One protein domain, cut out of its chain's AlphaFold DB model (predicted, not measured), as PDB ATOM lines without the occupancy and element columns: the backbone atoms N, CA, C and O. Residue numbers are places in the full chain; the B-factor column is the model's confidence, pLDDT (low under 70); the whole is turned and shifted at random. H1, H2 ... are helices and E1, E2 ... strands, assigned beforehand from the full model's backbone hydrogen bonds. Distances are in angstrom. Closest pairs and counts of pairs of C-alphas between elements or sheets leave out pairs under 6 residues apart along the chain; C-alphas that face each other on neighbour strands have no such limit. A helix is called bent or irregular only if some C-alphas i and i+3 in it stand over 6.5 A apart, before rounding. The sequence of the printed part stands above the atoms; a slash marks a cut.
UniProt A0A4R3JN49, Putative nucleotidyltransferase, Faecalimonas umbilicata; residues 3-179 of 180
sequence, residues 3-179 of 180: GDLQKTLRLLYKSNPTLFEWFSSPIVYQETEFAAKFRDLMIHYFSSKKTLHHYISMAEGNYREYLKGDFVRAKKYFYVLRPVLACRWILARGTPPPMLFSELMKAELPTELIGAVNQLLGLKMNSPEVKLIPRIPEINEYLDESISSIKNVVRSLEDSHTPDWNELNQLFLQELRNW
ATOM      1  N   GLY A   3      24.310  53.471  21.191       65.75
ATOM      2  CA  GLY A   3      23.648  53.748  22.469       65.75
ATOM      3  C   GLY A   3      23.884  52.690  23.553       65.75
ATOM      4  O   GLY A   3      23.910  53.033  24.736       65.75
ATOM      5  N   ASP A   4      24.097  51.425  23.184       76.00
ATOM      6  CA  ASP A   4      24.373  50.362  24.157       76.00
ATOM      7  C   ASP A   4      25.811  50.454  24.668       76.00
ATOM      8  O   ASP A   4      26.038  50.351  25.871       76.00
ATOM      9  N   LEU A   5      26.766  50.781  23.790       77.69
ATOM     10  CA  LEU A   5      28.157  51.024  24.177       77.69
ATOM     11  C   LEU A   5      28.265  52.205  25.155       77.69
ATOM     12  O   LEU A   5      28.913  52.095  26.194       77.69
ATOM     13  N   GLN A   6      27.559  53.308  24.889       79.12
ATOM     14  CA  GLN A   6      27.545  54.459  25.792       79.12
ATOM     15  C   GLN A   6      26.978  54.112  27.183       79.12
ATOM     16  O   GLN A   6      27.505  54.566  28.202       79.12
ATOM     17  N   LYS A   7      25.909  53.305  27.255       80.06
ATOM     18  CA  LYS A   7      25.352  52.823  28.532       80.06
ATOM     19  C   LYS A   7      26.360  51.956  29.283       80.06
ATOM     20  O   LYS A   7      26.547  52.160  30.481       80.06
ATOM     21  N   THR A   8      27.026  51.044  28.584       80.75
ATOM     22  CA  THR A   8      28.042  50.150  29.148       80.75
ATOM     23  C   THR A   8      29.225  50.933  29.724       80.75
ATOM     24  O   THR A   8      29.580  50.724  30.881       80.75
ATOM     25  N   LEU A   9      29.766  51.917  28.996       82.12
ATOM     26  CA  LEU A   9      30.855  52.777  29.487       82.12
ATOM     27  C   LEU A   9      30.434  53.595  30.720       82.12
ATOM     28  O   LEU A   9      31.199  53.743  31.672       82.12
ATOM     29  N   ARG A  10      29.183  54.070  30.765       83.12
ATOM     30  CA  ARG A  10      28.635  54.748  31.955       83.12
ATOM     31  C   ARG A  10      28.481  53.818  33.157       83.12
ATOM     32  O   ARG A  10      28.664  54.269  34.288       83.12
ATOM     33  N   LEU A  11      28.114  52.554  32.939       83.69
ATOM     34  CA  LEU A  11      28.069  51.544  33.998       83.69
ATOM     35  C   LEU A  11      29.476  51.241  34.524       83.69
ATOM     36  O   LEU A  11      29.641  51.128  35.739       83.69
ATOM     37  N   LEU A  12      30.473  51.202  33.634       81.75
ATOM     38  CA  LEU A  12      31.870  50.984  33.994       81.75
ATOM     39  C   LEU A  12      32.417  52.109  34.875       81.75
ATOM     40  O   LEU A  12      32.929  51.847  35.957       81.75
ATOM     41  N   TYR A  13      32.209  53.365  34.478       80.94
ATOM     42  CA  TYR A  13      32.638  54.530  35.260       80.94
ATOM     43  C   TYR A  13      32.054  54.562  36.689       80.94
ATOM     44  O   TYR A  13      32.660  55.060  37.644       80.94
ATOM     45  N   LYS A  14      30.840  54.028  36.861       81.62
ATOM     46  CA  LYS A  14      30.176  53.911  38.169       81.62
ATOM     47  C   LYS A  14      30.625  52.687  38.970       81.62
ATOM     48  O   LYS A  14      30.138  52.499  40.079       81.62
ATOM     49  N   SER A  15      31.511  51.866  38.415       78.56
ATOM     50  CA  SER A  15      31.908  50.564  38.942       78.56
ATOM     51  C   SER A  15      30.689  49.696  39.303       78.56
ATOM     52  O   SER A  15      30.619  49.085  40.375       78.56
ATOM     53  N   ASN A  16      29.686  49.693  38.416       80.19
ATOM     54  CA  ASN A  16      28.415  49.024  38.656       80.19
ATOM     55  C   ASN A  16      28.599  47.490  38.707       80.19
ATOM     56  O   ASN A  16      29.107  46.920  37.737       80.19
ATOM     57  N   PRO A  17      28.129  46.807  39.771       77.25
ATOM     58  CA  PRO A  17      28.272  45.360  39.926       77.25
ATOM     59  C   PRO A  17      27.801  44.517  38.740       77.25
ATOM     60  O   PRO A  17      28.466  43.556  38.372       77.25
ATOM     61  N   THR A  18      26.685  44.888  38.103       77.19
ATOM     62  CA  THR A  18      26.095  44.109  37.004       77.19
ATOM     63  C   THR A  18      27.061  43.960  35.832       77.19
ATOM     64  O   THR A  18      27.108  42.904  35.208       77.19
ATOM     65  N   LEU A  19      27.858  44.997  35.554       79.00
ATOM     66  CA  LEU A  19      28.818  44.966  34.458       79.00
ATOM     67  C   LEU A  19      29.973  43.994  34.748       79.00
ATOM     68  O   LEU A  19      30.329  43.189  33.891       79.00
ATOM     69  N   PHE A  20      30.511  44.024  35.969       78.69
ATOM     70  CA  PHE A  20      31.564  43.095  36.386       78.69
ATOM     71  C   PHE A  20      31.064  41.653  36.479       78.69
ATOM     72  O   PHE A  20      31.799  40.728  36.139       78.69
ATOM     73  N   GLU A  21      29.809  41.445  36.883       77.56
ATOM     74  CA  GLU A  21      29.195  40.116  36.910       77.56
ATOM     75  C   GLU A  21      29.012  39.526  35.509       77.56
ATOM     76  O   GLU A  21      29.311  38.350  35.313       77.56
ATOM     77  N   TRP A  22      28.559  40.320  34.531       74.50
ATOM     78  CA  TRP A  22      28.442  39.871  33.136       74.50
ATOM     79  C   TRP A  22      29.776  39.460  32.548       74.50
ATOM     80  O   TRP A  22      29.853  38.521  31.766       74.50
ATOM     81  N   PHE A  23      30.824  40.161  32.932       72.12
ATOM     82  CA  PHE A  23      32.146  39.912  32.411       72.12
ATOM     83  C   PHE A  23      32.881  38.772  33.111       72.12
ATOM     84  O   PHE A  23      33.651  38.051  32.488       72.12
ATOM     85  N   SER A  24      32.594  38.566  34.394       70.62
ATOM     86  CA  SER A  24      33.037  37.380  35.132       70.62
ATOM     87  C   SER A  24      32.239  36.129  34.734       70.62
ATOM     88  O   SER A  24      32.385  35.078  35.359       70.62
ATOM     89  N   SER A  25      31.365  36.239  33.726       73.25
ATOM     90  CA  SER A  25      30.660  35.109  33.141       73.25
ATOM     91  C   SER A  25      31.638  34.183  32.429       73.25
ATOM     92  O   SER A  25      32.402  34.636  31.579       73.25
ATOM     93  N   PRO A  26      31.569  32.867  32.685       62.81
ATOM     94  CA  PRO A  26      32.385  31.896  31.964       62.81
ATOM     95  C   PRO A  26      31.963  31.742  30.492       62.81
ATOM     96  O   PRO A  26      32.669  31.111  29.711       62.81
ATOM     97  N   ILE A  27      30.802  32.282  30.102       67.81
ATOM     98  CA  ILE A  27      30.277  32.184  28.738       67.81
ATOM     99  C   ILE A  27      30.771  33.382  27.925       67.81
ATOM    100  O   ILE A  27      30.229  34.483  28.047       67.81
ATOM    101  N   VAL A  28      31.765  33.147  27.068       71.62
ATOM    102  CA  VAL A  28      32.249  34.118  26.078       71.62
ATOM    103  C   VAL A  28      31.560  33.839  24.745       71.62
ATOM    104  O   VAL A  28      31.824  32.827  24.104       71.62
ATOM    105  N   TYR A  29      30.651  34.725  24.334       66.62
ATOM    106  CA  TYR A  29      29.916  34.579  23.069       66.62
ATOM    107  C   TYR A  29      30.777  34.910  21.848       66.62
ATOM    108  O   TYR A  29      30.632  34.291  20.798       66.62
ATOM    109  N   GLN A  30      31.659  35.899  21.985       71.56
ATOM    110  CA  GLN A  30      32.562  36.334  20.933       71.56
ATOM    111  C   GLN A  30      33.784  36.988  21.571       71.56
ATOM    112  O   GLN A  30      33.647  37.816  22.471       71.56
ATOM    113  N   GLU A  31      34.962  36.615  21.091       77.06
ATOM    114  CA  GLU A  31      36.233  37.184  21.518       77.06
ATOM    115  C   GLU A  31      36.765  38.085  20.398       77.06
ATOM    116  O   GLU A  31      36.855  37.659  19.247       77.06
ATOM    117  N   THR A  32      37.054  39.348  20.713       81.81
ATOM    118  CA  THR A  32      37.518  40.363  19.754       81.81
ATOM    119  C   THR A  32      38.614  41.212  20.390       81.81
ATOM    120  O   THR A  32      38.726  41.277  21.612       81.81
ATOM    121  N   GLU A  33      39.405  41.926  19.584       81.56
ATOM    122  CA  GLU A  33      40.389  42.877  20.127       81.56
ATOM    123  C   GLU A  33      39.738  43.951  21.011       81.56
ATOM    124  O   GLU A  33      40.317  44.365  22.015       81.56
ATOM    125  N   PHE A  34      38.515  44.370  20.672       79.50
ATOM    126  CA  PHE A  34      37.719  45.255  21.515       79.50
ATOM    127  C   PHE A  34      37.410  44.609  22.866       79.50
ATOM    128  O   PHE A  34      37.612  45.244  23.897       79.50
ATOM    129  N   ALA A  35      36.965  43.346  22.880       78.62
ATOM    130  CA  ALA A  35      36.673  42.633  24.118       78.62
ATOM    131  C   ALA A  35      37.915  42.560  25.017       78.62
ATOM    132  O   ALA A  35      37.807  42.877  26.198       78.62
ATOM    133  N   ALA A  36      39.089  42.247  24.454       80.38
ATOM    134  CA  ALA A  36      40.368  42.255  25.163       80.38
ATOM    135  C   ALA A  36      40.707  43.633  25.764       80.38
ATOM    136  O   ALA A  36      40.889  43.737  26.973       80.38
ATOM    137  N   LYS A  37      40.693  44.709  24.966       81.31
ATOM    138  CA  LYS A  37      40.966  46.080  25.451       81.31
ATOM    139  C   LYS A  37      39.960  46.541  26.507       81.31
ATOM    140  O   LYS A  37      40.316  47.208  27.477       81.31
ATOM    141  N   PHE A  38      38.693  46.168  26.339       81.69
ATOM    142  CA  PHE A  38      37.635  46.478  27.291       81.69
ATOM    143  C   PHE A  38      37.865  45.780  28.641       81.69
ATOM    144  O   PHE A  38      37.545  46.356  29.679       81.69
ATOM    145  N   ARG A  39      38.470  44.580  28.653       80.19
ATOM    146  CA  ARG A  39      38.860  43.866  29.885       80.19
ATOM    147  C   ARG A  39      39.847  44.651  30.722       80.19
ATOM    148  O   ARG A  39      39.645  44.810  31.924       80.19
ATOM    149  N   ASP A  40      40.889  45.139  30.068       82.44
ATOM    150  CA  ASP A  40      41.975  45.854  30.728       82.44
ATOM    151  C   ASP A  40      41.458  47.170  31.320       82.44
ATOM    152  O   ASP A  40      41.707  47.477  32.488       82.44
ATOM    153  N   LEU A  41      40.611  47.881  30.566       82.62
ATOM    154  CA  LEU A  41      39.898  49.060  31.060       82.62
ATOM    155  C   LEU A  41      38.995  48.727  32.249       82.62
ATOM    156  O   LEU A  41      38.937  49.483  33.215       82.62
ATOM    157  N   MET A  42      38.304  47.590  32.235       80.69
ATOM    158  CA  MET A  42      37.449  47.221  33.359       80.69
ATOM    159  C   MET A  42      38.216  47.074  34.671       80.69
ATOM    160  O   MET A  42      37.732  47.517  35.711       80.69
ATOM    161  N   ILE A  43      39.414  46.490  34.617       81.00
ATOM    162  CA  ILE A  43      40.299  46.367  35.778       81.00
ATOM    163  C   ILE A  43      40.726  47.757  36.261       81.00
ATOM    164  O   ILE A  43      40.675  48.024  37.460       81.00
ATOM    165  N   HIS A  44      41.074  48.658  35.339       82.38
ATOM    166  CA  HIS A  44      41.496  50.021  35.672       82.38
ATOM    167  C   HIS A  44      40.387  50.856  36.342       82.38
ATOM    168  O   HIS A  44      40.650  51.630  37.260       82.38
ATOM    169  N   TYR A  45      39.132  50.666  35.927       84.75
ATOM    170  CA  TYR A  45      37.967  51.390  36.455       84.75
ATOM    171  C   TYR A  45      37.260  50.674  37.622       84.75
ATOM    172  O   TYR A  45      36.220  51.141  38.115       84.75
ATOM    173  N   PHE A  46      37.786  49.539  38.090       86.12
ATOM    174  CA  PHE A  46      37.237  48.853  39.253       86.12
ATOM    175  C   PHE A  46      37.518  49.647  40.534       86.12
ATOM    176  O   PHE A  46      38.662  49.880  40.911       86.12
ATOM    177  N   SER A  47      36.453  50.028  41.242       88.69
ATOM    178  CA  SER A  47      36.545  50.662  42.556       88.69
ATOM    179  C   SER A  47      35.903  49.772  43.608       88.69
ATOM    180  O   SER A  47      34.674  49.679  43.689       88.69
ATOM    181  N   SER A  48      36.739  49.192  44.475       89.94
ATOM    182  CA  SER A  48      36.293  48.378  45.609       89.94
ATOM    183  C   SER A  48      35.231  49.101  46.431       89.94
ATOM    184  O   SER A  48      34.175  48.534  46.695       89.94
ATOM    185  N   LYS A  49      35.447  50.376  46.779       90.56
ATOM    186  CA  LYS A  49      34.505  51.139  47.606       90.56
ATOM    187  C   LYS A  49      33.150  51.344  46.925       90.56
ATOM    188  O   LYS A  49      32.122  51.075  47.548       90.56
ATOM    189  N   LYS A  50      33.118  51.778  45.659       89.81
ATOM    190  CA  LYS A  50      31.850  51.967  44.926       89.81
ATOM    191  C   LYS A  50      31.092  50.649  44.789       89.81
ATOM    192  O   LYS A  50      29.899  50.589  45.084       89.81
ATOM    193  N   THR A  51      31.784  49.583  44.391       90.62
ATOM    194  CA  THR A  51      31.175  48.260  44.222       90.62
ATOM    195  C   THR A  51      30.673  47.699  45.558       90.62
ATOM    196  O   THR A  51      29.547  47.205  45.619       90.62
ATOM    197  N   LEU A  52      31.429  47.862  46.650       94.19
ATOM    198  CA  LEU A  52      30.998  47.503  48.005       94.19
ATOM    199  C   LEU A  52      29.741  48.266  48.429       94.19
ATOM    200  O   LEU A  52      28.800  47.649  48.926       94.19
ATOM    201  N   HIS A  53      29.683  49.583  48.201       93.38
ATOM    202  CA  HIS A  53      28.494  50.392  48.482       93.38
ATOM    203  C   HIS A  53      27.254  49.880  47.737       93.38
ATOM    204  O   HIS A  53      26.175  49.787  48.327       93.38
ATOM    205  N   HIS A  54      27.400  49.521  46.460       91.75
ATOM    206  CA  HIS A  54      26.301  48.966  45.675       91.75
ATOM    207  C   HIS A  54      25.822  47.619  46.226       91.75
ATOM    208  O   HIS A  54      24.619  47.443  46.441       91.75
ATOM    209  N   TYR A  55      26.738  46.685  46.487       95.12
ATOM    210  CA  TYR A  55      26.371  45.369  47.002       95.12
ATOM    211  C   TYR A  55      25.760  45.440  48.397       95.12
ATOM    212  O   TYR A  55      24.725  44.818  48.635       95.12
ATOM    213  N   ILE A  56      26.328  46.230  49.311       97.00
ATOM    214  CA  ILE A  56      25.813  46.303  50.679       97.00
ATOM    215  C   ILE A  56      24.442  46.981  50.746       97.00
ATOM    216  O   ILE A  56      23.574  46.525  51.489       97.00
ATOM    217  N   SER A  57      24.203  48.012  49.926       95.19
ATOM    218  CA  SER A  57      22.889  48.655  49.822       95.19
ATOM    219  C   SER A  57      21.837  47.690  49.265       95.19
ATOM    220  O   SER A  57      20.721  47.626  49.783       95.19
ATOM    221  N   MET A  58      22.208  46.890  48.261       93.94
ATOM    222  CA  MET A  58      21.346  45.849  47.703       93.94
ATOM    223  C   MET A  58      21.040  44.751  48.731       93.94
ATOM    224  O   MET A  58      19.881  44.368  48.886       93.94
ATOM    225  N   ALA A  59      22.057  44.266  49.451       96.62
ATOM    226  CA  ALA A  59      21.898  43.261  50.497       96.62
ATOM    227  C   ALA A  59      20.949  43.747  51.599       96.62
ATOM    228  O   ALA A  59      19.994  43.052  51.930       96.62
ATOM    229  N   GLU A  60      21.169  44.955  52.120       97.00
ATOM    230  CA  GLU A  60      20.340  45.549  53.172       97.00
ATOM    231  C   GLU A  60      18.882  45.726  52.727       97.00
ATOM    232  O   GLU A  60      17.961  45.343  53.453       97.00
ATOM    233  N   GLY A  61      18.666  46.257  51.517       97.00
ATOM    234  CA  GLY A  61      17.331  46.415  50.942       97.00
ATOM    235  C   GLY A  61      16.595  45.080  50.819       97.00
ATOM    236  O   GLY A  61      15.497  44.930  51.356       97.00
ATOM    237  N   ASN A  62      17.238  44.087  50.198       96.00
ATOM    238  CA  ASN A  62      16.673  42.751  50.006       96.00
ATOM    239  C   ASN A  62      16.420  42.027  51.335       96.00
ATOM    240  O   ASN A  62      15.419  41.325  51.473       96.00
ATOM    241  N   TYR A  63      17.312  42.185  52.316       96.75
ATOM    242  CA  TYR A  63      17.163  41.563  53.627       96.75
ATOM    243  C   TYR A  63      15.933  42.101  54.358       96.75
ATOM    244  O   TYR A  63      15.090  41.327  54.816       96.75
ATOM    245  N   ARG A  64      15.792  43.432  54.398       95.94
ATOM    246  CA  ARG A  64      14.647  44.107  55.015       95.94
ATOM    247  C   ARG A  64      13.329  43.753  54.330       95.94
ATOM    248  O   ARG A  64      12.337  43.556  55.019       95.94
ATOM    249  N   GLU A  65      13.320  43.683  53.001       95.88
ATOM    250  CA  GLU A  65      12.104  43.416  52.226       95.88
ATOM    251  C   GLU A  65      11.661  41.950  52.306       95.88
ATOM    252  O   GLU A  65      10.466  41.674  52.383       95.88
ATOM    253  N   TYR A  66      12.601  41.000  52.288       93.62
ATOM    254  CA  TYR A  66      12.258  39.598  52.035       93.62
ATOM    255  C   TYR A  66      12.503  38.632  53.189       93.62
ATOM    256  O   TYR A  66      11.905  37.556  53.171       93.62
ATOM    257  N   LEU A  67      13.382  38.952  54.145       95.12
ATOM    258  CA  LEU A  67      13.885  37.973  55.121       95.12
ATOM    259  C   LEU A  67      13.530  38.288  56.584       95.12
ATOM    260  O   LEU A  67      14.057  37.641  57.489       95.12
ATOM    261  N   LYS A  68      12.628  39.250  56.829       92.56
ATOM    262  CA  LYS A  68      12.178  39.629  58.184       92.56
ATOM    263  C   LYS A  68      10.931  38.884  58.688       92.56
ATOM    264  O   LYS A  68      10.676  38.937  59.886       92.56
ATOM    265  N   GLY A  69      10.185  38.193  57.822       92.19
ATOM    266  CA  GLY A  69       9.012  37.399  58.219       92.19
ATOM    267  C   GLY A  69       9.357  36.004  58.759       92.19
ATOM    268  O   GLY A  69      10.474  35.523  58.568       92.19
ATOM    269  N   ASP A  70       8.379  35.343  59.385       93.19
ATOM    270  CA  ASP A  70       8.528  33.972  59.908       93.19
ATOM    271  C   ASP A  70       8.650  32.931  58.790       93.19
ATOM    272  O   ASP A  70       9.395  31.959  58.912       93.19
ATOM    273  N   PHE A  71       7.954  33.169  57.676       92.69
ATOM    274  CA  PHE A  71       8.049  32.382  56.453       92.69
ATOM    275  C   PHE A  71       8.543  33.253  55.307       92.69
ATOM    276  O   PHE A  71       8.016  34.335  55.047       92.69
ATOM    277  N   VAL A  72       9.547  32.760  54.590       93.25
ATOM    278  CA  VAL A  72      10.246  33.511  53.550       93.25
ATOM    279  C   VAL A  72      10.451  32.647  52.316       93.25
ATOM    280  O   VAL A  72      10.496  31.420  52.376       93.25
ATOM    281  N   ARG A  73      10.571  33.279  51.150       90.00
ATOM    282  CA  ARG A  73      10.851  32.558  49.903       90.00
ATOM    283  C   ARG A  73      12.308  32.105  49.888       90.00
ATOM    284  O   ARG A  73      13.196  32.955  49.890       90.00
ATOM    285  N   ALA A  74      12.560  30.805  49.725       90.19
ATOM    286  CA  ALA A  74      13.921  30.250  49.697       90.19
ATOM    287  C   ALA A  74      14.853  30.976  48.703       90.19
ATOM    288  O   ALA A  74      15.988  31.316  49.026       90.19
ATOM    289  N   LYS A  75      14.352  31.322  47.506       89.00
ATOM    290  CA  LYS A  75      15.122  32.058  46.483       89.00
ATOM    291  C   LYS A  75      15.639  33.420  46.973       89.00
ATOM    292  O   LYS A  75      16.685  33.867  46.505       89.00
ATOM    293  N   LYS A  76      14.931  34.082  47.894       93.31
ATOM    294  CA  LYS A  76      15.292  35.416  48.389       93.31
ATOM    295  C   LYS A  76      16.509  35.398  49.314       93.31
ATOM    296  O   LYS A  76      17.208  36.403  49.353       93.31
ATOM    297  N   TYR A  77      16.855  34.262  49.927       95.19
ATOM    298  CA  TYR A  77      18.140  34.125  50.620       95.19
ATOM    299  C   TYR A  77      19.319  34.411  49.692       95.19
ATOM    300  O   TYR A  77      20.216  35.165  50.051       95.19
ATOM    301  N   PHE A  78      19.286  33.917  48.454       93.88
ATOM    302  CA  PHE A  78      20.358  34.156  47.482       93.88
ATOM    303  C   PHE A  78      20.447  35.614  47.019       93.88
ATOM    304  O   PHE A  78      21.498  36.030  46.540       93.88
ATOM    305  N   TYR A  79      19.373  36.394  47.180       93.12
ATOM    306  CA  TYR A  79      19.358  37.822  46.847       93.12
ATOM    307  C   TYR A  79      20.093  38.648  47.914       93.12
ATOM    308  O   TYR A  79      20.410  39.809  47.666       93.12
ATOM    309  N   VAL A  80      20.376  38.056  49.080       97.12
ATOM    310  CA  VAL A  80      21.135  38.680  50.171       97.12
ATOM    311  C   VAL A  80      22.494  38.005  50.362       97.12
ATOM    312  O   VAL A  80      23.507  38.690  50.446       97.12
ATOM    313  N   LEU A  81      22.553  36.670  50.343       97.31
ATOM    314  CA  LEU A  81      23.803  35.917  50.469       97.31
ATOM    315  C   LEU A  81      24.803  36.290  49.376       97.31
ATOM    316  O   LEU A  81      25.956  36.559  49.684       97.31
ATOM    317  N   ARG A  82      24.380  36.356  48.104       95.88
ATOM    318  CA  ARG A  82      25.289  36.711  47.003       95.88
ATOM    319  C   ARG A  82      25.958  38.075  47.222       95.88
ATOM    320  O   ARG A  82      27.184  38.089  47.222       95.88
ATOM    321  N   PRO A  83      25.229  39.195  47.419       96.38
ATOM    322  CA  PRO A  83      25.881  40.483  47.633       96.38
ATOM    323  C   PRO A  83      26.704  40.534  48.930       96.38
ATOM    324  O   PRO A  83      27.747  41.179  48.942       96.38
ATOM    325  N   VAL A  84      26.313  39.828  49.999       98.12
ATOM    326  CA  VAL A  84      27.129  39.744  51.227       98.12
ATOM    327  C   VAL A  84      28.457  39.025  50.974       98.12
ATOM    328  O   VAL A  84      29.508  39.554  51.333       98.12
ATOM    329  N   LEU A  85      28.437  37.862  50.320       97.81
ATOM    330  CA  LEU A  85      29.658  37.117  49.992       97.81
ATOM    331  C   LEU A  85      30.517  37.867  48.964       97.81
ATOM    332  O   LEU A  85      31.737  37.880  49.077       97.81
ATOM    333  N   ALA A  86      29.897  38.560  48.006       96.12
ATOM    334  CA  ALA A  86      30.597  39.441  47.076       96.12
ATOM    335  C   ALA A  86      31.332  40.574  47.810       96.12
ATOM    336  O   ALA A  86      32.493  40.850  47.514       96.12
ATOM    337  N   CYS A  87      30.700  41.194  48.811       96.88
ATOM    338  CA  CYS A  87      31.373  42.175  49.655       96.88
ATOM    339  C   CYS A  87      32.566  41.569  50.403       96.88
ATOM    340  O   CYS A  87      33.632  42.177  50.420       96.88
ATOM    341  N   ARG A  88      32.408  40.380  51.001       97.44
ATOM    342  CA  ARG A  88      33.504  39.679  51.697       97.44
ATOM    343  C   ARG A  88      34.681  39.411  50.756       97.44
ATOM    344  O   ARG A  88      35.805  39.777  51.088       97.44
ATOM    345  N   TRP A  89      34.407  38.933  49.541       96.88
ATOM    346  CA  TRP A  89      35.422  38.730  48.508       96.88
ATOM    347  C   TRP A  89      36.196  40.012  48.186       96.88
ATOM    348  O   TRP A  89      37.426  40.003  48.180       96.88
ATOM    349  N   ILE A  90      35.484  41.117  47.930       94.12
ATOM    350  CA  ILE A  90      36.109  42.402  47.589       94.12
ATOM    351  C   ILE A  90      36.932  42.926  48.768       94.12
ATOM    352  O   ILE A  90      38.029  43.430  48.560       94.12
ATOM    353  N   LEU A  91      36.445  42.784  50.003       94.69
ATOM    354  CA  LEU A  91      37.202  43.170  51.195       94.69
ATOM    355  C   LEU A  91      38.472  42.326  51.374       94.69
ATOM    356  O   LEU A  91      39.492  42.859  51.796       94.69
ATOM    357  N   ALA A  92      38.423  41.036  51.039       94.69
ATOM    358  CA  ALA A  92      39.559  40.128  51.175       94.69
ATOM    359  C   ALA A  92      40.599  40.278  50.052       94.69
ATOM    360  O   ALA A  92      41.791  40.099  50.295       94.69
ATOM    361  N   ARG A  93      40.163  40.563  48.817       93.75
ATOM    362  CA  ARG A  93      41.024  40.495  47.619       93.75
ATOM    363  C   ARG A  93      41.150  41.796  46.840       93.75
ATOM    364  O   ARG A  93      42.017  41.878  45.979       93.75
ATOM    365  N   GLY A  94      40.284  42.779  47.066       89.44
ATOM    366  CA  GLY A  94      40.276  44.033  46.309       89.44
ATOM    367  C   GLY A  94      39.979  43.864  44.817       89.44
ATOM    368  O   GLY A  94      40.339  44.729  44.028       89.44
ATOM    369  N   THR A  95      39.349  42.756  44.420       88.81
ATOM    370  CA  THR A  95      39.044  42.422  43.021       88.81
ATOM    371  C   THR A  95      37.553  42.158  42.828       88.81
ATOM    372  O   THR A  95      36.852  41.875  43.810       88.81
ATOM    373  N   PRO A  96      37.045  42.225  41.583       87.62
ATOM    374  CA  PRO A  96      35.682  41.813  41.278       87.62
ATOM    375  C   PRO A  96      35.389  40.380  41.763       87.62
ATOM    376  O   PRO A  96      36.242  39.500  41.622       87.62
ATOM    377  N   PRO A  97      34.199  40.125  42.333       90.94
ATOM    378  CA  PRO A  97      33.800  38.795  42.774       90.94
ATOM    379  C   PRO A  97      33.483  37.872  41.587       90.94
ATOM    380  O   PRO A  97      32.994  38.345  40.557       90.94
ATOM    381  N   PRO A  98      33.670  36.548  41.732       89.81
ATOM    382  CA  PRO A  98      33.300  35.597  40.696       89.81
ATOM    383  C   PRO A  98      31.785  35.544  40.477       89.81
ATOM    384  O   PRO A  98      30.981  35.723  41.398       89.81
ATOM    385  N   MET A  99      31.375  35.223  39.245       85.56
ATOM    386  CA  MET A  99      29.956  35.101  38.911       85.56
ATOM    387  C   MET A  99      29.313  33.884  39.592       85.56
ATOM    388  O   MET A  99      28.132  33.936  39.952       85.56
ATOM    389  N   LEU A 100      30.051  32.788  39.777       88.50
ATOM    390  CA  LEU A 100      29.514  31.550  40.333       88.50
ATOM    391  C   LEU A 100      29.295  31.667  41.845       88.50
ATOM    392  O   LEU A 100      30.213  31.913  42.622       88.50
ATOM    393  N   PHE A 101      28.055  31.425  42.285       91.12
ATOM    394  CA  PHE A 101      27.725  31.441  43.713       91.12
ATOM    395  C   PHE A 101      28.485  30.362  44.500       91.12
ATOM    396  O   PHE A 101      28.843  30.592  45.648       91.12
ATOM    397  N   SER A 102      28.756  29.208  43.888       91.69
ATOM    398  CA  SER A 102      29.543  28.131  44.498       91.69
ATOM    399  C   SER A 102      30.975  28.557  44.821       91.69
ATOM    400  O   SER A 102      31.511  28.142  45.845       91.69
ATOM    401  N   GLU A 103      31.586  29.405  43.989       93.38
ATOM    402  CA  GLU A 103      32.931  29.934  44.236       93.38
ATOM    403  C   GLU A 103      32.928  30.926  45.397       93.38
ATOM    404  O   GLU A 103      33.742  30.796  46.309       93.38
ATOM    405  N   LEU A 104      31.953  31.843  45.423       94.38
ATOM    406  CA  LEU A 104      31.741  32.750  46.554       94.38
ATOM    407  C   LEU A 104      31.496  31.988  47.857       94.38
ATOM    408  O   LEU A 104      32.082  32.309  48.884       94.38
ATOM    409  N   MET A 105      30.645  30.966  47.814       95.19
ATOM    410  CA  MET A 105      30.341  30.133  48.970       95.19
ATOM    411  C   MET A 105      31.592  29.417  49.484       95.19
ATOM    412  O   MET A 105      31.858  29.445  50.677       95.19
ATOM    413  N   LYS A 106      32.379  28.805  48.594       95.19
ATOM    414  CA  LYS A 106      33.608  28.099  48.971       95.19
ATOM    415  C   LYS A 106      34.657  29.036  49.577       95.19
ATOM    416  O   LYS A 106      35.422  28.603  50.431       95.19
ATOM    417  N   ALA A 107      34.728  30.272  49.093       95.56
ATOM    418  CA  ALA A 107      35.740  31.233  49.509       95.56
ATOM    419  C   ALA A 107      35.362  32.005  50.782       95.56
ATOM    420  O   ALA A 107      36.231  32.242  51.614       95.56
ATOM    421  N   GLU A 108      34.092  32.399  50.929       97.00
ATOM    422  CA  GLU A 108      33.683  33.435  51.891       97.00
ATOM    423  C   GLU A 108      32.612  32.991  52.899       97.00
ATOM    424  O   GLU A 108      32.335  33.724  53.853       97.00
ATOM    425  N   LEU A 109      31.959  31.839  52.697       97.12
ATOM    426  CA  LEU A 109      30.922  31.373  53.620       97.12
ATOM    427  C   LEU A 109      31.564  30.668  54.830       97.12
ATOM    428  O   LEU A 109      32.382  29.769  54.631       97.12
ATOM    429  N   PRO A 110      31.168  31.005  56.073       96.81
ATOM    430  CA  PRO A 110      31.578  30.261  57.262       96.81
ATOM    431  C   PRO A 110      31.241  28.771  57.160       96.81
ATOM    432  O   PRO A 110      30.180  28.397  56.647       96.81
ATOM    433  N   THR A 111      32.131  27.922  57.675       95.62
ATOM    434  CA  THR A 111      32.027  26.459  57.539       95.62
ATOM    435  C   THR A 111      30.745  25.925  58.173       95.62
ATOM    436  O   THR A 111      30.115  25.012  57.643       95.62
ATOM    437  N   GLU A 112      30.308  26.547  59.264       96.06
ATOM    438  CA  GLU A 112      29.125  26.173  60.036       96.06
ATOM    439  C   GLU A 112      27.836  26.367  59.220       96.06
ATOM    440  O   GLU A 112      26.883  25.606  59.366       96.06
ATOM    441  N   LEU A 113      27.822  27.332  58.294       97.12
ATOM    442  CA  LEU A 113      26.657  27.655  57.462       97.12
ATOM    443  C   LEU A 113      26.595  26.853  56.158       97.12
ATOM    444  O   LEU A 113      25.572  26.886  55.466       97.12
ATOM    445  N   ILE A 114      27.658  26.120  55.804       95.44
ATOM    446  CA  ILE A 114      27.717  25.328  54.566       95.44
ATOM    447  C   ILE A 114      26.544  24.343  54.499       95.44
ATOM    448  O   ILE A 114      25.920  24.202  53.445       95.44
ATOM    449  N   GLY A 115      26.212  23.693  55.620       95.31
ATOM    450  CA  GLY A 115      25.102  22.746  55.707       95.31
ATOM    451  C   GLY A 115      23.761  23.378  55.333       95.31
ATOM    452  O   GLY A 115      23.085  22.905  54.416       95.31
ATOM    453  N   ALA A 116      23.395  24.483  55.982       94.69
ATOM    454  CA  ALA A 116      22.119  25.149  55.740       94.69
ATOM    455  C   ALA A 116      22.020  25.804  54.358       94.69
ATOM    456  O   ALA A 116      20.975  25.724  53.706       94.69
ATOM    457  N   VAL A 117      23.106  26.392  53.849       95.06
ATOM    458  CA  VAL A 117      23.111  26.961  52.492       95.06
ATOM    459  C   VAL A 117      23.003  25.863  51.426       95.06
ATOM    460  O   VAL A 117      22.292  26.048  50.436       95.06
ATOM    461  N   ASN A 118      23.605  24.688  51.636       93.81
ATOM    462  CA  ASN A 118      23.413  23.538  50.745       93.81
ATOM    463  C   ASN A 118      21.965  23.029  50.750       93.81
ATOM    464  O   ASN A 118      21.419  22.722  49.688       93.81
ATOM    465  N   GLN A 119      21.301  23.001  51.910       90.75
ATOM    466  CA  GLN A 119      19.874  22.668  51.978       90.75
ATOM    467  C   GLN A 119      19.023  23.677  51.192       90.75
ATOM    468  O   GLN A 119      18.153  23.282  50.412       90.75
ATOM    469  N   LEU A 120      19.315  24.979  51.312       91.00
ATOM    470  CA  LEU A 120      18.667  26.023  50.508       91.00
ATOM    471  C   LEU A 120      18.887  25.837  49.001       91.00
ATOM    472  O   LEU A 120      17.960  26.052  48.216       91.00
ATOM    473  N   LEU A 121      20.095  25.450  48.582       89.75
ATOM    474  CA  LEU A 121      20.404  25.163  47.179       89.75
ATOM    475  C   LEU A 121      19.576  23.980  46.665       89.75
ATOM    476  O   LEU A 121      18.967  24.089  45.599       89.75
ATOM    477  N   GLY A 122      19.472  22.904  47.449       86.94
ATOM    478  CA  GLY A 122      18.624  21.756  47.122       86.94
ATOM    479  C   GLY A 122      17.149  22.143  46.971       86.94
ATOM    480  O   GLY A 122      16.491  21.753  46.006       86.94
ATOM    481  N   LEU A 123      16.633  22.987  47.868       83.94
ATOM    482  CA  LEU A 123      15.260  23.497  47.783       83.94
ATOM    483  C   LEU A 123      15.027  24.352  46.530       83.94
ATOM    484  O   LEU A 123      13.973  24.243  45.904       83.94
ATOM    485  N   LYS A 124      16.007  25.174  46.142       76.19
ATOM    486  CA  LYS A 124      15.945  26.011  44.935       76.19
ATOM    487  C   LYS A 124      15.927  25.175  43.651       76.19
ATOM    488  O   LYS A 124      15.207  25.532  42.725       76.19
ATOM    489  N   MET A 125      16.715  24.100  43.585       73.00
ATOM    490  CA  MET A 125      16.782  23.222  42.408       73.00
ATOM    491  C   MET A 125      15.492  22.418  42.211       73.00
ATOM    492  O   MET A 125      15.033  22.270  41.083       73.00
ATOM    493  N   ASN A 126      14.883  21.952  43.304       63.50
ATOM    494  CA  ASN A 126      13.711  21.072  43.264       63.50
ATOM    495  C   ASN A 126      12.367  21.821  43.196       63.50
ATOM    496  O   ASN A 126      11.317  21.205  43.021       63.50
ATOM    497  N   SER A 127      12.355  23.142  43.380       65.19
ATOM    498  CA  SER A 127      11.147  23.970  43.281       65.19
ATOM    499  C   SER A 127      11.517  25.386  42.827       65.19
ATOM    500  O   SER A 127      11.763  26.261  43.662       65.19
ATOM    501  N   PRO A 128      11.563  25.635  41.504       60.16
ATOM    502  CA  PRO A 128      11.909  26.950  40.967       60.16
ATOM    503  C   PRO A 128      10.881  28.038  41.327       60.16
ATOM    504  O   PRO A 128      11.236  29.221  41.364       60.16
ATOM    505  N   GLU A 129       9.646  27.653  41.671       57.56
ATOM    506  CA  GLU A 129       8.601  28.561  42.140       57.56
ATOM    507  C   GLU A 129       8.372  28.491  43.660       57.56
ATOM    508  O   GLU A 129       8.034  27.459  44.229       57.56
ATOM    509  N   VAL A 130       8.541  29.651  44.307       62.19
ATOM    510  CA  VAL A 130       7.769  30.128  45.475       62.19
ATOM    511  C   VAL A 130       7.644  29.168  46.672       62.19
ATOM    512  O   VAL A 130       6.674  29.240  47.419       62.19
ATOM    513  N   LYS A 131       8.635  28.319  46.966       75.31
ATOM    514  CA  LYS A 131       8.612  27.589  48.242       75.31
ATOM    515  C   LYS A 131       8.853  28.561  49.402       75.31
ATOM    516  O   LYS A 131       9.969  29.063  49.589       75.31
ATOM    517  N   LEU A 132       7.779  28.867  50.129       88.44
ATOM    518  CA  LEU A 132       7.849  29.485  51.445       88.44
ATOM    519  C   LEU A 132       8.423  28.452  52.409       88.44
ATOM    520  O   LEU A 132       7.960  27.313  52.466       88.44
ATOM    521  N   ILE A 133       9.453  28.853  53.133       91.44
ATOM    522  CA  ILE A 133      10.101  28.057  54.165       91.44
ATOM    523  C   ILE A 133      10.110  28.858  55.459       91.44
ATOM    524  O   ILE A 133      10.122  30.091  55.390       91.44
ATOM    525  N   PRO A 134      10.125  28.195  56.625       93.44
ATOM    526  CA  PRO A 134      10.477  28.871  57.858       93.44
ATOM    527  C   PRO A 134      11.809  29.598  57.682       93.44
ATOM    528  O   PRO A 134      12.722  29.101  57.013       93.44
ATOM    529  N   ARG A 135      11.912  30.782  58.273       94.50
ATOM    530  CA  ARG A 135      13.169  31.512  58.369       94.50
ATOM    531  C   ARG A 135      14.230  30.621  59.019       94.50
ATOM    532  O   ARG A 135      13.957  29.975  60.024       94.50
ATOM    533  N   ILE A 136      15.434  30.621  58.456       95.31
ATOM    534  CA  ILE A 136      16.593  29.862  58.930       95.31
ATOM    535  C   ILE A 136      17.421  30.772  59.855       95.31
ATOM    536  O   ILE A 136      18.112  31.658  59.342       95.31
ATOM    537  N   PRO A 137      17.350  30.611  61.194       95.50
ATOM    538  CA  PRO A 137      17.911  31.576  62.144       95.50
ATOM    539  C   PRO A 137      19.415  31.796  61.979       95.50
ATOM    540  O   PRO A 137      19.837  32.933  61.821       95.50
ATOM    541  N   GLU A 138      20.193  30.720  61.874       96.31
ATOM    542  CA  GLU A 138      21.653  30.767  61.698       96.31
ATOM    543  C   GLU A 138      22.099  31.566  60.458       96.31
ATOM    544  O   GLU A 138      23.064  32.326  60.511       96.31
ATOM    545  N   ILE A 139      21.362  31.477  59.344       97.06
ATOM    546  CA  ILE A 139      21.661  32.280  58.149       97.06
ATOM    547  C   ILE A 139      21.264  33.740  58.377       97.06
ATOM    548  O   ILE A 139      21.975  34.649  57.957       97.06
ATOM    549  N   ASN A 140      20.123  33.985  59.015       97.00
ATOM    550  CA  ASN A 140      19.648  35.335  59.296       97.00
ATOM    551  C   ASN A 140      20.573  36.097  60.252       97.00
ATOM    552  O   ASN A 140      20.887  37.251  59.974       97.00
ATOM    553  N   GLU A 141      21.037  35.449  61.315       97.06
ATOM    554  CA  GLU A 141      21.999  36.002  62.274       97.06
ATOM    555  C   GLU A 141      23.300  36.387  61.566       97.06
ATOM    556  O   GLU A 141      23.717  37.545  61.619       97.06
ATOM    557  N   TYR A 142      23.856  35.471  60.767       97.94
ATOM    558  CA  TYR A 142      25.029  35.759  59.941       97.94
ATOM    559  C   TYR A 142      24.830  36.947  58.992       97.94
ATOM    560  O   TYR A 142      25.745  37.754  58.801       97.94
ATOM    561  N   LEU A 143      23.654  37.058  58.365       97.88
ATOM    562  CA  LEU A 143      23.341  38.156  57.452       97.88
ATOM    563  C   LEU A 143      23.216  39.492  58.195       97.88
ATOM    564  O   LEU A 143      23.786  40.476  57.727       97.88
ATOM    565  N   ASP A 144      22.525  39.541  59.337       96.62
ATOM    566  CA  ASP A 144      22.397  40.752  60.162       96.62
ATOM    567  C   ASP A 144      23.778  41.246  60.643       96.62
ATOM    568  O   ASP A 144      24.115  42.429  60.488       96.62
ATOM    569  N   GLU A 145      24.620  40.340  61.149       97.50
ATOM    570  CA  GLU A 145      25.985  40.646  61.590       97.50
ATOM    571  C   GLU A 145      26.878  41.091  60.430       97.50
ATOM    572  O   GLU A 145      27.557  42.120  60.509       97.50
ATOM    573  N   SER A 146      26.859  40.347  59.321       97.75
ATOM    574  CA  SER A 146      27.690  40.649  58.156       97.75
ATOM    575  C   SER A 146      27.300  41.967  57.511       97.75
ATOM    576  O   SER A 146      28.185  42.760  57.194       97.75
ATOM    577  N   ILE A 147      26.002  42.242  57.351       97.94
ATOM    578  CA  ILE A 147      25.535  43.510  56.786       97.94
ATOM    579  C   ILE A 147      26.009  44.674  57.662       97.94
ATOM    580  O   ILE A 147      26.578  45.640  57.151       97.94
ATOM    581  N   SER A 148      25.836  44.566  58.979       97.25
ATOM    582  CA  SER A 148      26.247  45.608  59.926       97.25
ATOM    583  C   SER A 148      27.763  45.832  59.912       97.25
ATOM    584  O   SER A 148      28.224  46.969  59.787       97.25
ATOM    585  N   SER A 149      28.543  44.751  59.966       97.25
ATOM    586  CA  SER A 149      30.008  44.776  59.921       97.25
ATOM    587  C   SER A 149      30.527  45.414  58.629       97.25
ATOM    588  O   SER A 149      31.304  46.370  58.676       97.25
ATOM    589  N   ILE A 150      30.040  44.959  57.471       97.31
ATOM    590  CA  ILE A 150      30.472  45.462  56.161       97.31
ATOM    591  C   ILE A 150      30.105  46.939  56.007       97.31
ATOM    592  O   ILE A 150      30.933  47.719  55.541       97.31
ATOM    593  N   LYS A 151      28.908  47.367  56.434       95.94
ATOM    594  CA  LYS A 151      28.515  48.787  56.381       95.94
ATOM    595  C   LYS A 151      29.480  49.686  57.147       95.94
ATOM    596  O   LYS A 151      29.786  50.778  56.670       95.94
ATOM    597  N   ASN A 152      29.944  49.246  58.311       95.38
ATOM    598  CA  ASN A 152      30.893  50.017  59.110       95.38
ATOM    599  C   ASN A 152      32.244  50.135  58.403       95.38
ATOM    600  O   ASN A 152      32.759  51.243  58.281       95.38
ATOM    601  N   VAL A 153      32.757  49.030  57.853       94.94
ATOM    602  CA  VAL A 153      34.005  49.037  57.074       94.94
ATOM    603  C   VAL A 153      33.887  49.962  55.863       94.94
ATOM    604  O   VAL A 153      34.724  50.839  55.669       94.94
ATOM    605  N   VAL A 154      32.812  49.837  55.084       93.00
ATOM    606  CA  VAL A 154      32.595  50.632  53.865       93.00
ATOM    607  C   VAL A 154      32.534  52.134  54.157       93.00
ATOM    608  O   VAL A 154      33.060  52.924  53.378       93.00
ATOM    609  N   ARG A 155      31.958  52.542  55.296       90.44
ATOM    610  CA  ARG A 155      31.933  53.950  55.731       90.44
ATOM    611  C   ARG A 155      33.319  54.509  56.053       90.44
ATOM    612  O   ARG A 155      33.518  55.704  55.875       90.44
ATOM    613  N   SER A 156      34.238  53.673  56.532       89.75
ATOM    614  CA  SER A 156      35.612  54.080  56.854       89.75
ATOM    615  C   SER A 156      36.573  54.041  55.667       89.75
ATOM    616  O   SER A 156      37.692  54.525  55.791       89.75
ATOM    617  N   LEU A 157      36.174  53.467  54.528       88.19
ATOM    618  CA  LEU A 157      37.036  53.414  53.350       88.19
ATOM    619  C   LEU A 157      37.168  54.800  52.711       88.19
ATOM    620  O   LEU A 157      36.176  55.487  52.443       88.19
ATOM    621  N   GLU A 158      38.398  55.180  52.391       81.12
ATOM    622  CA  GLU A 158      38.674  56.333  51.540       81.12
ATOM    623  C   GLU A 158      38.248  56.043  50.095       81.12
ATOM    624  O   GLU A 158      38.169  54.889  49.662       81.12
ATOM    625  N   ASP A 159      37.905  57.091  49.343       70.19
ATOM    626  CA  ASP A 159      37.626  56.924  47.918       70.19
ATOM    627  C   ASP A 159      38.910  56.529  47.191       70.19
ATOM    628  O   ASP A 159      39.859  57.304  47.094       70.19
ATOM    629  N   SER A 160      38.921  55.318  46.634       64.94
ATOM    630  CA  SER A 160      39.895  54.950  45.614       64.94
ATOM    631  C   SER A 160      39.695  55.895  44.428       64.94
ATOM    632  O   SER A 160      38.585  55.946  43.888       64.94
ATOM    633  N   HIS A 161      40.737  56.638  44.052       63.53
ATOM    634  CA  HIS A 161      40.739  57.537  42.900       63.53
ATOM    635  C   HIS A 161      40.037  56.894  41.699       63.53
ATOM    636  O   HIS A 161      40.347  55.768  41.314       63.53
ATOM    637  N   THR A 162      39.057  57.593  41.136       64.56
ATOM    638  CA  THR A 162      38.346  57.128  39.946       64.56
ATOM    639  C   THR A 162      39.008  57.747  38.727       64.56
ATOM    640  O   THR A 162      39.088  58.979  38.705       64.56
ATOM    641  N   PRO A 163      39.439  56.948  37.736       70.44
ATOM    642  CA  PRO A 163      40.047  57.486  36.527       70.44
ATOM    643  C   PRO A 163      39.092  58.462  35.832       70.44
ATOM    644  O   PRO A 163      37.865  58.360  35.967       70.44
ATOM    645  N   ASP A 164      39.648  59.428  35.106       79.94
ATOM    646  CA  ASP A 164      38.858  60.394  34.350       79.94
ATOM    647  C   ASP A 164      38.108  59.729  33.171       79.94
ATOM    648  O   ASP A 164      38.144  58.515  32.970       79.94
ATOM    649  N   TRP A 165      37.360  60.505  32.387       84.12
ATOM    650  CA  TRP A 165      36.607  59.971  31.243       84.12
ATOM    651  C   TRP A 165      37.445  59.767  29.974       84.12
ATOM    652  O   TRP A 165      36.905  59.277  28.980       84.12
ATOM    653  N   ASN A 166      38.717  60.167  29.955       84.31
ATOM    654  CA  ASN A 166      39.492  60.269  28.722       84.31
ATOM    655  C   ASN A 166      39.691  58.906  28.062       84.31
ATOM    656  O   ASN A 166      39.443  58.789  26.862       84.31
ATOM    657  N   GLU A 167      40.041  57.870  28.824       81.81
ATOM    658  CA  GLU A 167      40.247  56.524  28.272       81.81
ATOM    659  C   GLU A 167      38.942  55.928  27.715       81.81
ATOM    660  O   GLU A 167      38.918  55.394  26.604       81.81
ATOM    661  N   LEU A 168      37.820  56.102  28.428       82.88
ATOM    662  CA  LEU A 168      36.501  55.650  27.960       82.88
ATOM    663  C   LEU A 168      36.061  56.388  26.688       82.88
ATOM    664  O   LEU A 168      35.501  55.774  25.778       82.88
ATOM    665  N   ASN A 169      36.314  57.697  26.613       83.38
ATOM    666  CA  ASN A 169      35.998  58.505  25.438       83.38
ATOM    667  C   ASN A 169      36.863  58.110  24.235       83.38
ATOM    668  O   ASN A 169      36.346  58.012  23.123       83.38
ATOM    669  N   GLN A 170      38.158  57.856  24.442       84.62
ATOM    670  CA  GLN A 170      39.055  57.387  23.384       84.62
ATOM    671  C   GLN A 170      38.597  56.042  22.822       84.62
ATOM    672  O   GLN A 170      38.501  55.908  21.601       84.62
ATOM    673  N   LEU A 171      38.242  55.086  23.686       82.81
ATOM    674  CA  LEU A 171      37.715  53.792  23.255       82.81
ATOM    675  C   LEU A 171      36.417  53.955  22.448       82.81
ATOM    676  O   LEU A 171      36.271  53.364  21.382       82.81
ATOM    677  N   PHE A 172      35.493  54.798  22.917       83.38
ATOM    678  CA  PHE A 172      34.241  55.071  22.210       83.38
ATOM    679  C   PHE A 172      34.471  55.647  20.804       83.38
ATOM    680  O   PHE A 172      33.831  55.219  19.846       83.38
ATOM    681  N   LEU A 173      35.398  56.601  20.670       83.12
ATOM    682  CA  LEU A 173      35.732  57.217  19.384       83.12
ATOM    683  C   LEU A 173      36.446  56.250  18.432       83.12
ATOM    684  O   LEU A 173      36.212  56.320  17.229       83.12
ATOM    685  N   GLN A 174      37.306  55.364  18.943       83.75
ATOM    686  CA  GLN A 174      37.958  54.329  18.134       83.75
ATOM    687  C   GLN A 174      36.937  53.343  17.567       83.75
ATOM    688  O   GLN A 174      36.956  53.073  16.371       83.75
ATOM    689  N   GLU A 175      36.002  52.875  18.393       80.00
ATOM    690  CA  GLU A 175      34.962  51.959  17.930       80.00
ATOM    691  C   GLU A 175      34.026  52.615  16.918       80.00
ATOM    692  O   GLU A 175      33.693  51.986  15.925       80.00
ATOM    693  N   LEU A 176      33.661  53.890  17.084       79.75
ATOM    694  CA  LEU A 176      32.875  54.592  16.061       79.75
ATOM    695  C   LEU A 176      33.577  54.639  14.695       79.75
ATOM    696  O   LEU A 176      32.906  54.519  13.679       79.75
ATOM    697  N   ARG A 177      34.908  54.783  14.669       78.31
ATOM    698  CA  ARG A 177      35.698  54.820  13.425       78.31
ATOM    699  C   ARG A 177      35.848  53.456  12.758       78.31
ATOM    700  O   ARG A 177      36.017  53.405  11.552       78.31
ATOM    701  N   ASN A 178      35.792  52.368  13.525       68.50
ATOM    702  CA  ASN A 178      35.853  51.003  12.990       68.50
ATOM    703  C   ASN A 178      34.517  50.543  12.369       68.50
ATOM    704  O   ASN A 178      34.448  49.446  11.820       68.50
ATOM    705  N   TRP A 179      33.450  51.337  12.520       60.53
ATOM    706  CA  TRP A 179      32.108  51.064  11.992       60.53
ATOM    707  C   TRP A 179      31.797  51.812  10.681       60.53
ATOM    708  O   TRP A 179      30.733  51.570  10.105       60.53
TER     709      TRP A 179
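AT A GLANCE: This is residues 3 to 179 of the 180 residues of the protein "Putative nucleotidyltransferase" of Faecalimonas umbilicata (UniProt A0A4R3JN49). Two lobes stand end to end: a well-packed one with H5 as its core, H4 and H8 beside it and H6 and H7 packed on it, and a looser one where H1, H3 and H9 run side by side in a triangle, with H2 between this triangle and the first lobe. A small pair of antiparallel strands, E1 and E2, sits at the far end of the first lobe, and residues 27 to 33 stick out from the second. The printed part has 177 residues with nine named helices and two named strands, in the order H1 H2 H3 H4 E1 H5 H6 H7 E2 H8 H9, and is mostly helix. It is compact, with a radius of gyration of the C-alphas of 18.3 A and spans of 57 by 38 by 26 A.

HOW THE PARTS SIT: E1, residues 71 to 73, and E2, residues 132 to 134, are antiparallel neighbours; N 72 and O 133, 2.8 A apart, are within hydrogen-bond range. H5, residues 74 to 93, is the hub, touching four helices. With H4, residues 48 to 66, and H8, residues 137 to 156, it forms a bundle, a group of helices that touch. H5 touches H4 opposite ways at a shallow tilt of 21 degrees, closest at the C-alphas of Val 80 and Ala 59, 4.7 A. It touches H8 the same way at a steep tilt of 39 degrees, closest at the C-alphas of Val 84 and Ile 147, 6.9 A. H5 also touches H6, residues 101 to 108, closest at the C-alphas of Leu 85 and Glu 108, 5.8 A, and H7, residues 111 to 126, closest at those of Lys 75 and Lys 124, 6.3 A. H2, residues 17 to 23, only just touches H4, with 3 pairs of C-alphas within 8 A, the closest those of Pro 17 and Thr 51, 5.9 A. H1, residues 3 to 13, only just touches H9, residues 166 to 177, with 3 such pairs, the closest those of Leu 9 and Leu 168, 6.5 A. H3, residues 33 to 44, is close to H1 but not clearly touching, closest at the C-alphas of Met 42 and Leu 12, 6.8 A. Each O i to N i+4 pair is within hydrogen-bond range in H1, H2, H3, H4, H6, H8 and H9, against 12 of 16 in H5 and 10 of 12 in H7.

IN THESE COORDINATES: H1 begins at C-alpha 3 (23.648, 53.748, 22.469), and H9 ends at C-alpha 177 (35.698, 54.820, 13.425). From first to last C-alpha H8 measures 29.1 A, H5 29.0 A and H4 26.4 A. H7, 23.8 A, is only just irregular: C-alphas 112 and 115 are 6.8 A apart.

THE WHOLE: The two C-alphas farthest apart, of Asp 70 and Arg 177, are 57.7 A apart. The printed part has no cut, and no link is long. Mean pLDDT of the printed part is 86.7, with residues 126 to 130 and 160 to 162 among those under 70.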